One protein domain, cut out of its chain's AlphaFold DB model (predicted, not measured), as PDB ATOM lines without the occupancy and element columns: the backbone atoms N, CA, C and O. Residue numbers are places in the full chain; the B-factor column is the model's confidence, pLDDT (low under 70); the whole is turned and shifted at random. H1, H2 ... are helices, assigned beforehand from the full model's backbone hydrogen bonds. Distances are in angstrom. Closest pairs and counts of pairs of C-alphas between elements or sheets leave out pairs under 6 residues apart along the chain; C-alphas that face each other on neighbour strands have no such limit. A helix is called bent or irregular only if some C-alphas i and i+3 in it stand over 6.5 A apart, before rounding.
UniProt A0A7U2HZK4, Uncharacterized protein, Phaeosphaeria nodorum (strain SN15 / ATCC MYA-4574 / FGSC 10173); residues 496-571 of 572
ATOM      1  N   PRO A 496     -13.695  25.088 -48.095       86.69
ATOM      2  CA  PRO A 496     -13.946  26.344 -47.382       86.69
ATOM      3  C   PRO A 496     -12.807  26.758 -46.439       86.69
ATOM      4  O   PRO A 496     -12.467  27.940 -46.358       86.69
ATOM      5  N   LEU A 497     -12.196  25.794 -45.744       85.44
ATOM      6  CA  LEU A 497     -11.057  26.039 -44.862       85.44
ATOM      7  C   LEU A 497      -9.822  26.427 -45.677       85.44
ATOM      8  O   LEU A 497      -9.113  27.359 -45.305       85.44
ATOM      9  N   ARG A 498      -9.608  25.772 -46.822       86.50
ATOM     10  CA  ARG A 498      -8.526  26.094 -47.758       86.50
ATOM     11  C   ARG A 498      -8.606  27.546 -48.219       86.50
ATOM     12  O   ARG A 498      -7.636  28.288 -48.081       86.50
ATOM     13  N   ARG A 499      -9.782  27.980 -48.683       86.25
ATOM     14  CA  ARG A 499     -10.029  29.369 -49.111       86.25
ATOM     15  C   ARG A 499      -9.840  30.369 -47.976       86.25
ATOM     16  O   ARG A 499      -9.229  31.414 -48.181       86.25
ATOM     17  N   TYR A 500     -10.321  30.044 -46.775       89.62
ATOM     18  CA  TYR A 500     -10.102  30.879 -45.596       89.62
ATOM     19  C   TYR A 500      -8.607  31.035 -45.283       89.62
ATOM     20  O   TYR A 500      -8.139  32.150 -45.051       89.62
ATOM     21  N   ILE A 501      -7.844  29.942 -45.321       89.56
ATOM     22  CA  ILE A 501      -6.401  29.954 -45.072       89.56
ATOM     23  C   ILE A 501      -5.680  30.800 -46.129       89.56
ATOM     24  O   ILE A 501      -4.946  31.710 -45.745       89.56
ATOM     25  N   PHE A 502      -5.948  30.605 -47.425       87.94
ATOM     26  CA  PHE A 502      -5.347  31.419 -48.493       87.94
ATOM     27  C   PHE A 502      -5.669  32.910 -48.363       87.94
ATOM     28  O   PHE A 502      -4.765  33.739 -48.427       87.94
ATOM     29  N   ALA A 503      -6.926  33.262 -48.081       87.25
ATOM     30  CA  ALA A 503      -7.329  34.657 -47.905       87.25
ATOM     31  C   ALA A 503      -6.670  35.330 -46.685       87.25
ATOM     32  O   ALA A 503      -6.517  36.554 -46.643       87.25
ATOM     33  N   THR A 504      -6.285  34.545 -45.674       90.38
ATOM     34  CA  THR A 504      -5.790  35.069 -44.392       90.38
ATOM     35  C   THR A 504      -4.267  34.954 -44.240       90.38
ATOM     36  O   THR A 504      -3.672  35.694 -43.453       90.38
ATOM     37  N   LEU A 505      -3.613  34.098 -45.030       88.19
ATOM     38  CA  LEU A 505      -2.161  33.889 -45.048       88.19
ATOM     39  C   LEU A 505      -1.345  35.169 -45.294       88.19
ATOM     40  O   LEU A 505      -0.400  35.404 -44.538       88.19
ATOM     41  N   PRO A 506      -1.699  36.061 -46.243       86.81
ATOM     42  CA  PRO A 506      -0.979  37.323 -46.416       86.81
ATOM     43  C   PRO A 506      -0.968  38.181 -45.143       86.81
ATOM     44  O   PRO A 506       0.066  38.729 -44.759       86.81
ATOM     45  N   LYS A 507      -2.103  38.242 -44.430       87.56
ATOM     46  CA  LYS A 507      -2.218  38.959 -43.147       87.56
ATOM     47  C   LYS A 507      -1.406  38.278 -42.049       87.56
ATOM     48  O   LYS A 507      -0.800  38.961 -41.228       87.56
ATOM     49  N   TYR A 508      -1.358  36.947 -42.055       88.69
ATOM     50  CA  TYR A 508      -0.517  36.175 -41.146       88.69
ATOM     51  C   TYR A 508       0.969  36.466 -41.347       88.69
ATOM     52  O   TYR A 508       1.648  36.793 -40.377       88.69
ATOM     53  N   PHE A 509       1.469  36.460 -42.583       86.81
ATOM     54  CA  PHE A 509       2.861  36.829 -42.854       86.81
ATOM     55  C   PHE A 509       3.162  38.290 -42.503       86.81
ATOM     56  O   PHE A 509       4.228  38.577 -41.954       86.81
ATOM     57  N   GLY A 510       2.211  39.201 -42.734       85.94
ATOM     58  CA  GLY A 510       2.303  40.583 -42.259       85.94
ATOM     59  C   GLY A 510       2.444  40.672 -40.735       85.94
ATOM     60  O   GLY A 510       3.321  41.373 -40.235       85.94
ATOM     61  N   ALA A 511       1.650  39.900 -39.988       88.25
ATOM     62  CA  ALA A 511       1.730  39.833 -38.530       88.25
ATOM     63  C   ALA A 511       3.054  39.213 -38.035       88.25
ATOM     64  O   ALA A 511       3.655  39.715 -37.084       88.25
ATOM     65  N   VAL A 512       3.551  38.165 -38.698       86.12
ATOM     66  CA  VAL A 512       4.864  37.572 -38.388       86.12
ATOM     67  C   VAL A 512       5.976  38.606 -38.584       86.12
ATOM     68  O   VAL A 512       6.807  38.777 -37.694       86.12
ATOM     69  N   ARG A 513       5.958  39.353 -39.696       86.56
ATOM     70  CA  ARG A 513       6.929  40.427 -39.962       86.56
ATOM     71  C   ARG A 513       6.838  41.539 -38.918       86.56
ATOM     72  O   ARG A 513       7.863  41.953 -38.389       86.56
ATOM     73  N   ALA A 514       5.626  41.967 -38.568       86.00
ATOM     74  CA  ALA A 514       5.403  42.980 -37.541       86.00
ATOM     75  C   ALA A 514       5.980  42.573 -36.174       86.00
ATOM     76  O   ALA A 514       6.535  43.414 -35.474       86.00
ATOM     77  N   ARG A 515       5.926  41.283 -35.806       87.69
ATOM     78  CA  ARG A 515       6.575  40.766 -34.585       87.69
ATOM     79  C   ARG A 515       8.102  40.755 -34.635       87.69
ATOM     80  O   ARG A 515       8.709  40.718 -33.570       87.69
ATOM     81  N   MET A 516       8.700  40.743 -35.824       85.44
ATOM     82  CA  MET A 516      10.156  40.778 -36.002       85.44
ATOM     83  C   MET A 516      10.726  42.202 -36.035       85.44
ATOM     84  O   MET A 516      11.944  42.362 -36.026       85.44
ATOM     85  N   LEU A 517       9.872  43.231 -36.060       85.56
ATOM     86  CA  LEU A 517      10.315  44.619 -35.936       85.56
ATOM     87  C   LEU A 517      10.987  44.856 -34.571       85.56
ATOM     88  O   LEU A 517      10.616  44.208 -33.589       85.56
ATOM     89  N   PRO A 518      11.932  45.806 -34.467       85.50
ATOM     90  CA  PRO A 518      12.529  46.172 -33.190       85.50
ATOM     91  C   PRO A 518      11.462  46.675 -32.211       85.50
ATOM     92  O   PRO A 518      10.549  47.415 -32.598       85.50
ATOM     93  N   SER A 519      11.588  46.274 -30.941       84.44
ATOM     94  CA  SER A 519      10.675  46.623 -29.845       84.44
ATOM     95  C   SER A 519      10.821  48.089 -29.440       84.44
ATOM     96  O   SER A 519      11.393  48.418 -28.402       84.44
ATOM     97  N   THR A 520      10.320  48.979 -30.289       90.06
ATOM     98  CA  THR A 520      10.214  50.412 -30.021       90.06
ATOM     99  C   THR A 520       8.798  50.753 -29.545       90.06
ATOM    100  O   THR A 520       7.849  50.031 -29.869       90.06
ATOM    101  N   PRO A 521       8.604  51.866 -28.813       88.69
ATOM    102  CA  PRO A 521       7.271  52.323 -28.415       88.69
ATOM    103  C   PRO A 521       6.324  52.521 -29.610       88.69
ATOM    104  O   PRO A 521       5.146  52.193 -29.517       88.69
ATOM    105  N   ALA A 522       6.856  52.984 -30.749       85.00
ATOM    106  CA  ALA A 522       6.108  53.153 -31.994       85.00
ATOM    107  C   ALA A 522       5.602  51.814 -32.568       85.00
ATOM    108  O   ALA A 522       4.483  51.732 -33.067       85.00
ATOM    109  N   ASN A 523       6.389  50.742 -32.431       89.56
ATOM    110  CA  ASN A 523       6.043  49.413 -32.939       89.56
ATOM    111  C   ASN A 523       5.248  48.565 -31.937       89.56
ATOM    112  O   ASN A 523       4.676  47.547 -32.325       89.56
ATOM    113  N   ALA A 524       5.192  48.956 -30.660       87.06
ATOM    114  CA  ALA A 524       4.579  48.162 -29.596       87.06
ATOM    115  C   ALA A 524       3.097  47.852 -29.871       87.06
ATOM    116  O   ALA A 524       2.663  46.707 -29.726       87.06
ATOM    117  N   ALA A 525       2.333  48.844 -30.341       90.31
ATOM    118  CA  ALA A 525       0.924  48.664 -30.696       90.31
ATOM    119  C   ALA A 525       0.750  47.691 -31.878       90.31
ATOM    120  O   ALA A 525      -0.086  46.787 -31.829       90.31
ATOM    121  N   LEU A 526       1.590  47.828 -32.909       89.94
ATOM    122  CA  LEU A 526       1.566  46.968 -34.092       89.94
ATOM    123  C   LEU A 526       1.964  45.522 -33.751       89.94
ATOM    124  O   LEU A 526       1.305  44.577 -34.185       89.94
ATOM    125  N   GLN A 527       2.987  45.332 -32.915       90.38
ATOM    126  CA  GLN A 527       3.397  44.019 -32.410       90.38
ATOM    127  C   GLN A 527       2.302  43.361 -31.562       90.38
ATOM    128  O   GLN A 527       2.061  42.158 -31.690       90.38
ATOM    129  N   GLN A 528       1.617  44.134 -30.714       91.06
ATOM    130  CA  GLN A 528       0.513  43.636 -29.895       91.06
ATOM    131  C   GLN A 528      -0.681  43.216 -30.763       91.06
ATOM    132  O   GLN A 528      -1.252  42.143 -30.547       91.06
ATOM    133  N   GLN A 529      -1.023  44.012 -31.780       90.31
ATOM    134  CA  GLN A 529      -2.070  43.682 -32.745       90.31
ATOM    135  C   GLN A 529      -1.715  42.428 -33.554       90.31
ATOM    136  O   GLN A 529      -2.548  41.532 -33.700       90.31
ATOM    137  N   ALA A 530      -0.469  42.327 -34.020       90.44
ATOM    138  CA  ALA A 530       0.046  41.161 -34.726       90.44
ATOM    139  C   ALA A 530      -0.022  39.894 -33.862       90.44
ATOM    140  O   ALA A 530      -0.503  38.854 -34.310       90.44
ATOM    141  N   HIS A 531       0.380  39.987 -32.594       87.69
ATOM    142  CA  HIS A 531       0.299  38.879 -31.650       87.69
ATOM    143  C   HIS A 531      -1.152  38.441 -31.393       87.69
ATOM    144  O   HIS A 531      -1.460  37.249 -31.457       87.69
ATOM    145  N   ALA A 532      -2.065  39.391 -31.171       92.19
ATOM    146  CA  ALA A 532      -3.486  39.100 -30.989       92.19
ATOM    147  C   ALA A 532      -4.103  38.441 -32.234       92.19
ATOM    148  O   ALA A 532      -4.881  37.491 -32.116       92.19
ATOM    149  N   PHE A 533      -3.731  38.906 -33.429       93.94
ATOM    150  CA  PHE A 533      -4.143  38.291 -34.687       93.94
ATOM    151  C   PHE A 533      -3.630  36.852 -34.802       93.94
ATOM    152  O   PHE A 533      -4.428  35.949 -35.038       93.94
ATOM    153  N   MET A 534      -2.332  36.613 -34.577       89.25
ATOM    154  CA  MET A 534      -1.740  35.273 -34.672       89.25
ATOM    155  C   MET A 534      -2.393  34.286 -33.697       89.25
ATOM    156  O   MET A 534      -2.656  33.144 -34.072       89.25
ATOM    157  N   GLN A 535      -2.710  34.716 -32.470       90.94
ATOM    158  CA  GLN A 535      -3.425  33.880 -31.501       90.94
ATOM    159  C   GLN A 535      -4.841  33.526 -31.969       90.94
ATOM    160  O   GLN A 535      -5.245  32.366 -31.879       90.94
ATOM    161  N   ARG A 536      -5.588  34.505 -32.494       91.44
ATOM    162  CA  ARG A 536      -6.937  34.275 -33.035       91.44
ATOM    163  C   ARG A 536      -6.896  33.357 -34.244       91.44
ATOM    164  O   ARG A 536      -7.662  32.401 -34.294       91.44
ATOM    165  N   PHE A 537      -5.984  33.606 -35.178       91.06
ATOM    166  CA  PHE A 537      -5.794  32.772 -36.355       91.06
ATOM    167  C   PHE A 537      -5.480  31.330 -35.948       91.06
ATOM    168  O   PHE A 537      -6.193  30.417 -36.354       91.06
ATOM    169  N   ARG A 538      -4.530  31.133 -35.023       88.06
ATOM    170  CA  ARG A 538      -4.179  29.801 -34.520       88.06
ATOM    171  C   ARG A 538      -5.345  29.086 -33.838       88.06
ATOM    172  O   ARG A 538      -5.481  27.879 -33.984       88.06
ATOM    173  N   ALA A 539      -6.178  29.822 -33.107       87.12
ATOM    174  CA  ALA A 539      -7.357  29.273 -32.442       87.12
ATOM    175  C   ALA A 539      -8.525  28.970 -33.398       87.12
ATOM    176  O   ALA A 539      -9.411  28.202 -33.028       87.12
ATOM    177  N   THR A 540      -8.553  29.599 -34.577       89.06
ATOM    178  CA  THR A 540      -9.632  29.457 -35.570       89.06
ATOM    179  C   THR A 540      -9.340  28.337 -36.562       89.06
ATOM    180  O   THR A 540     -10.261  27.699 -37.062       89.06
ATOM    181  N   VAL A 541      -8.061  28.094 -36.849       89.75
ATOM    182  CA  VAL A 541      -7.630  27.047 -37.771       89.75
ATOM    183  C   VAL A 541      -7.567  25.702 -37.021       89.75
ATOM    184  O   VAL A 541      -6.896  25.630 -35.987       89.75
ATOM    185  N   PRO A 542      -8.269  24.647 -37.484       89.00
ATOM    186  CA  PRO A 542      -8.171  23.301 -36.914       89.00
ATOM    187  C   PRO A 542      -6.821  22.650 -37.258       89.00
ATOM    188  O   PRO A 542      -6.092  23.157 -38.107       89.00
ATOM    189  N   ASN A 543      -6.486  21.519 -36.625       85.06
ATOM    190  CA  ASN A 543      -5.191  20.832 -36.798       85.06
ATOM    191  C   ASN A 543      -4.843  20.561 -38.271       85.06
ATOM    192  O   ASN A 543      -3.759  20.921 -38.708       85.06
ATOM    193  N   GLU A 544      -5.803  20.075 -39.057       84.06
ATOM    194  CA  GLU A 544      -5.652  19.843 -40.506       84.06
ATOM    195  C   GLU A 544      -5.263  21.117 -41.276       84.06
ATOM    196  O   GLU A 544      -4.527  21.082 -42.260       84.06
ATOM    197  N   GLY A 545      -5.752  22.273 -40.824       86.44
ATOM    198  CA  GLY A 545      -5.386  23.557 -41.400       86.44
ATOM    199  C   GLY A 545      -3.981  24.009 -41.002       86.44
ATOM    200  O   GLY A 545      -3.337  24.691 -41.792       86.44
ATOM    201  N   HIS A 546      -3.484  23.620 -39.821       84.38
ATOM    202  CA  HIS A 546      -2.086  23.857 -39.431       84.38
ATOM    203  C   HIS A 546      -1.133  23.029 -40.290       84.38
ATOM    204  O   HIS A 546      -0.191  23.595 -40.836       84.38
ATOM    205  N   ASP A 547      -1.438  21.749 -40.509       85.38
ATOM    206  CA  ASP A 547      -0.652  20.881 -41.398       85.38
ATOM    207  C   ASP A 547      -0.616  21.436 -42.832       85.38
ATOM    208  O   ASP A 547       0.423  21.446 -43.496       85.38
ATOM    209  N   PHE A 548      -1.749  21.971 -43.299       86.38
ATOM    210  CA  PHE A 548      -1.844  22.623 -44.601       86.38
ATOM    211  C   PHE A 548      -1.047  23.936 -44.680       86.38
ATOM    212  O   PHE A 548      -0.415  24.214 -45.700       86.38
ATOM    213  N   ILE A 549      -1.037  24.743 -43.615       86.75
ATOM    214  CA  ILE A 549      -0.200  25.949 -43.536       86.75
ATOM    215  C   ILE A 549       1.282  25.569 -43.580       86.75
ATOM    216  O   ILE A 549       2.035  26.195 -44.324       86.75
ATOM    217  N   ASP A 550       1.698  24.540 -42.843       82.88
ATOM    218  CA  ASP A 550       3.084  24.062 -42.838       82.88
ATOM    219  C   ASP A 550       3.523  23.573 -44.225       82.88
ATOM    220  O   ASP A 550       4.647  23.841 -44.656       82.88
ATOM    221  N   GLU A 551       2.630  22.904 -44.958       86.88
ATOM    222  CA  GLU A 551       2.854  22.510 -46.350       86.88
ATOM    223  C   GLU A 551       3.000  23.729 -47.278       86.88
ATOM    224  O   GLU A 551       3.941  23.787 -48.072       86.88
ATOM    225  N   ILE A 552       2.130  24.740 -47.155       85.94
ATOM    226  CA  ILE A 552       2.250  25.987 -47.931       85.94
ATOM    227  C   ILE A 552       3.577  26.682 -47.630       85.94
ATOM    228  O   ILE A 552       4.276  27.089 -48.555       85.94
ATOM    229  N   VAL A 553       3.956  26.797 -46.357       84.50
ATOM    230  CA  VAL A 553       5.219  27.423 -45.951       84.50
ATOM    231  C   VAL A 553       6.408  26.653 -46.523       84.50
ATOM    232  O   VAL A 553       7.320  27.275 -47.067       84.50
ATOM    233  N   ARG A 554       6.388  25.313 -46.482       83.25
ATOM    234  CA  ARG A 554       7.422  24.481 -47.120       83.25
ATOM    235  C   ARG A 554       7.528  24.756 -48.618       83.25
ATOM    236  O   ARG A 554       8.631  24.986 -49.109       83.25
ATOM    237  N   ARG A 555       6.405  24.831 -49.337       82.94
ATOM    238  CA  ARG A 555       6.398  25.169 -50.773       82.94
ATOM    239  C   ARG A 555       6.900  26.582 -51.050       82.94
ATOM    240  O   ARG A 555       7.668  26.778 -51.981       82.94
ATOM    241  N   MET A 556       6.534  27.556 -50.220       82.94
ATOM    242  CA  MET A 556       7.041  28.927 -50.330       82.94
ATOM    243  C   MET A 556       8.560  28.993 -50.137       82.94
ATOM    244  O   MET A 556       9.233  29.766 -50.813       82.94
ATOM    245  N   ILE A 557       9.121  28.182 -49.237       80.25
ATOM    246  CA  ILE A 557      10.575  28.089 -49.062       80.25
ATOM    247  C   ILE A 557      11.231  27.513 -50.323       80.25
ATOM    248  O   ILE A 557      12.229  28.067 -50.778       80.25
ATOM    249  N   ILE A 558      10.654  26.461 -50.913       84.88
ATOM    250  CA  ILE A 558      11.148  25.860 -52.162       84.88
ATOM    251  C   ILE A 558      11.124  26.886 -53.302       84.88
ATOM    252  O   ILE A 558      12.166  27.155 -53.892       84.88
ATOM    253  N   GLU A 559       9.985  27.540 -53.548       83.75
ATOM    254  CA  GLU A 559       9.849  28.560 -54.600       83.75
ATOM    255  C   GLU A 559      10.861  29.699 -54.431       83.75
ATOM    256  O   GLU A 559      11.495  30.126 -55.397       83.75
ATOM    257  N   ARG A 560      11.079  30.159 -53.192       80.50
ATOM    258  CA  ARG A 560      12.094  31.176 -52.896       80.50
ATOM    259  C   ARG A 560      13.508  30.685 -53.214       80.50
ATOM    260  O   ARG A 560      14.298  31.455 -53.756       80.50
ATOM    261  N   ASN A 561      13.839  29.444 -52.861       79.31
ATOM    262  CA  ASN A 561      15.155  28.856 -53.122       79.31
ATOM    263  C   ASN A 561      15.405  28.651 -54.623       79.31
ATOM    264  O   ASN A 561      16.540  28.756 -55.076       79.31
ATOM    265  N   GLU A 562      14.344  28.432 -55.399       87.50
ATOM    266  CA  GLU A 562      14.378  28.362 -56.862       87.50
ATOM    267  C   GLU A 562      14.391  29.750 -57.538       87.50
ATOM    268  O   GLU A 562      14.340  29.845 -58.764       87.50
ATOM    269  N   GLY A 563      14.458  30.841 -56.762       83.75
ATOM    270  CA  GLY A 563      14.478  32.216 -57.272       83.75
ATOM    271  C   GLY A 563      13.128  32.715 -57.796       83.75
ATOM    272  O   GLY A 563      13.068  33.760 -58.445       83.75
ATOM    273  N   ARG A 564      12.038  31.991 -57.527       86.62
ATOM    274  CA  ARG A 564      10.671  32.363 -57.911       86.62
ATOM    275  C   ARG A 564       9.989  33.148 -56.793       86.62
ATOM    276  O   ARG A 564      10.459  33.205 -55.657       86.62
ATOM    277  N   ASN A 565       8.868  33.795 -57.116       80.56
ATOM    278  CA  ASN A 565       8.106  34.561 -56.135       80.56
ATOM    279  C   ASN A 565       7.289  33.612 -55.235       80.56
ATOM    280  O   ASN A 565       6.269  33.092 -55.692       80.56
ATOM    281  N   PRO A 566       7.639  33.443 -53.946       77.62
ATOM    282  CA  PRO A 566       6.924  32.529 -53.057       77.62
ATOM    283  C   PRO A 566       5.468  32.950 -52.817       77.62
ATOM    284  O   PRO A 566       4.627  32.118 -52.492       77.62
ATOM    285  N   MET A 567       5.142  34.233 -53.002       77.88
ATOM    286  CA  MET A 567       3.778  34.743 -52.843       77.88
ATOM    287  C   MET A 567       2.859  34.368 -54.010       77.88
ATOM    288  O   MET A 567       1.642  34.459 -53.856       77.88
ATOM    289  N   ALA A 568       3.402  33.918 -55.148       78.69
ATOM    290  CA  ALA A 568       2.599  33.450 -56.279       78.69
ATOM    291  C   ALA A 568       1.749  32.222 -55.909       78.69
ATOM    292  O   ALA A 568       0.635  32.070 -56.399       78.69
ATOM    293  N   LEU A 569       2.215  31.403 -54.957       76.56
ATOM    294  CA  LEU A 569       1.469  30.256 -54.428       76.56
ATOM    295  C   LEU A 569       0.171  30.644 -53.706       76.56
ATOM    296  O   LEU A 569      -0.685  29.790 -53.496       76.56
ATOM    297  N   LEU A 570       0.030  31.910 -53.303       74.00
ATOM    298  CA  LEU A 570      -1.149  32.423 -52.603       74.00
ATOM    299  C   LEU A 570      -2.157  33.104 -53.544       74.00
ATOM    300  O   LEU A 570      -3.186  33.574 -53.068       74.00
ATOM    301  N   GLN A 571      -1.865  33.191 -54.846       64.25
ATOM    302  CA  GLN A 571      -2.718  33.850 -55.850       64.25
ATOM    303  C   GLN A 571      -3.708  32.890 -56.541       64.25
ATOM    304  O   GLN A 571      -4.278  33.252 -57.569       64.25
TER     305      GLN A 571
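Overview. This is residues 496 to 571 of the 572 residues of an uncharacterized protein of Phaeosphaeria nodorum (strain SN15 / ATCC MYA-4574 / FGSC 10173) (UniProt A0A7U2HZK4). The longest helix, H1, is sharply bent and passes between the two legs of a V made by H2 and H3, which meet near the tight link at residues 541 and 542. Its second arm, H1b, crosses H2, its first arm, H1a, packs on the beginning of H3, and the short H4 folds back on the later part of H3. The printed part has 76 residues with four named helices in the order H1, H2, H3, H4 and no named strand, and the class is all helix. The whole is only just compact, close to loose, with a radius of gyration of the C-alphas of 13.6 A and spans of 36 by 31 by 17 A.

Along the chain. H1, residues 496 to 516, was assigned as one helix by its hydrogen bonds but is bent: C-alphas 503 and 506 are 7.0 A apart. Its arm H1a, residues 496 to 503, begins with C-alpha 496 at (-13.946, 26.344, -47.382) and is 10.6 A long. Its arm H1b, residues 506 to 516, is 15.6 A long. H2, residues 521 to 540, measures 29.3 A and is only just irregular, with C-alphas 522 and 525 7.0 A apart. H3, residues 543 to 561, measures 27.3 A and begins with C-alpha 543 at (-5.191, 20.832, -36.798). H4, residues 566 to 570, measures 8.1 A and ends with C-alpha 570 at (-1.149, 32.423, -52.603).

Arrangement. The arms H1a and H1b stand at a steep tilt of 53 degrees. H1b and H2 touch, their closest C-alphas being those of Ala 511 and Ala 530, 4.4 A apart; they run opposite ways at a steep tilt of 46 degrees. H1a touches H3 with residues 545 to 549 of H3 alone; the closest C-alphas, of Leu 497 and Gly 545, are 7.1 A apart. These two run the same way at a steep tilt of 38 degrees. H3 touches H4 with residues 552 to 560 of H3 alone, the closest C-alphas being those of Met 556 and Pro 566, 4.5 A apart. H2 and H3 are close but not clearly touching, with the closest C-alphas, of Arg 538 and His 546, 8.0 A apart; they run opposite ways at a steep tilt of 55 degrees. H1a and H4 are also close but not clearly touching, with the closest C-alphas, of Phe 502 and Leu 570, 6.0 A apart. H1b and H3 are apart, as are H1a and H2, and H2 and H4. In H1a, H1b and H3 every O i to N i+4 pair is within hydrogen-bond range; in H2 it is 14 of 16, and in H4 0 of 1, beside 1 of 2 O i to N i+3 pairs.

Size, cuts and confidence. The two C-alphas farthest apart, of Pro 496 and Pro 521, are 38.5 A apart. The printed part has no cut, and its three links are tight. The mean pLDDT of the printed part is 86.0, and residue 571 is the one under 70.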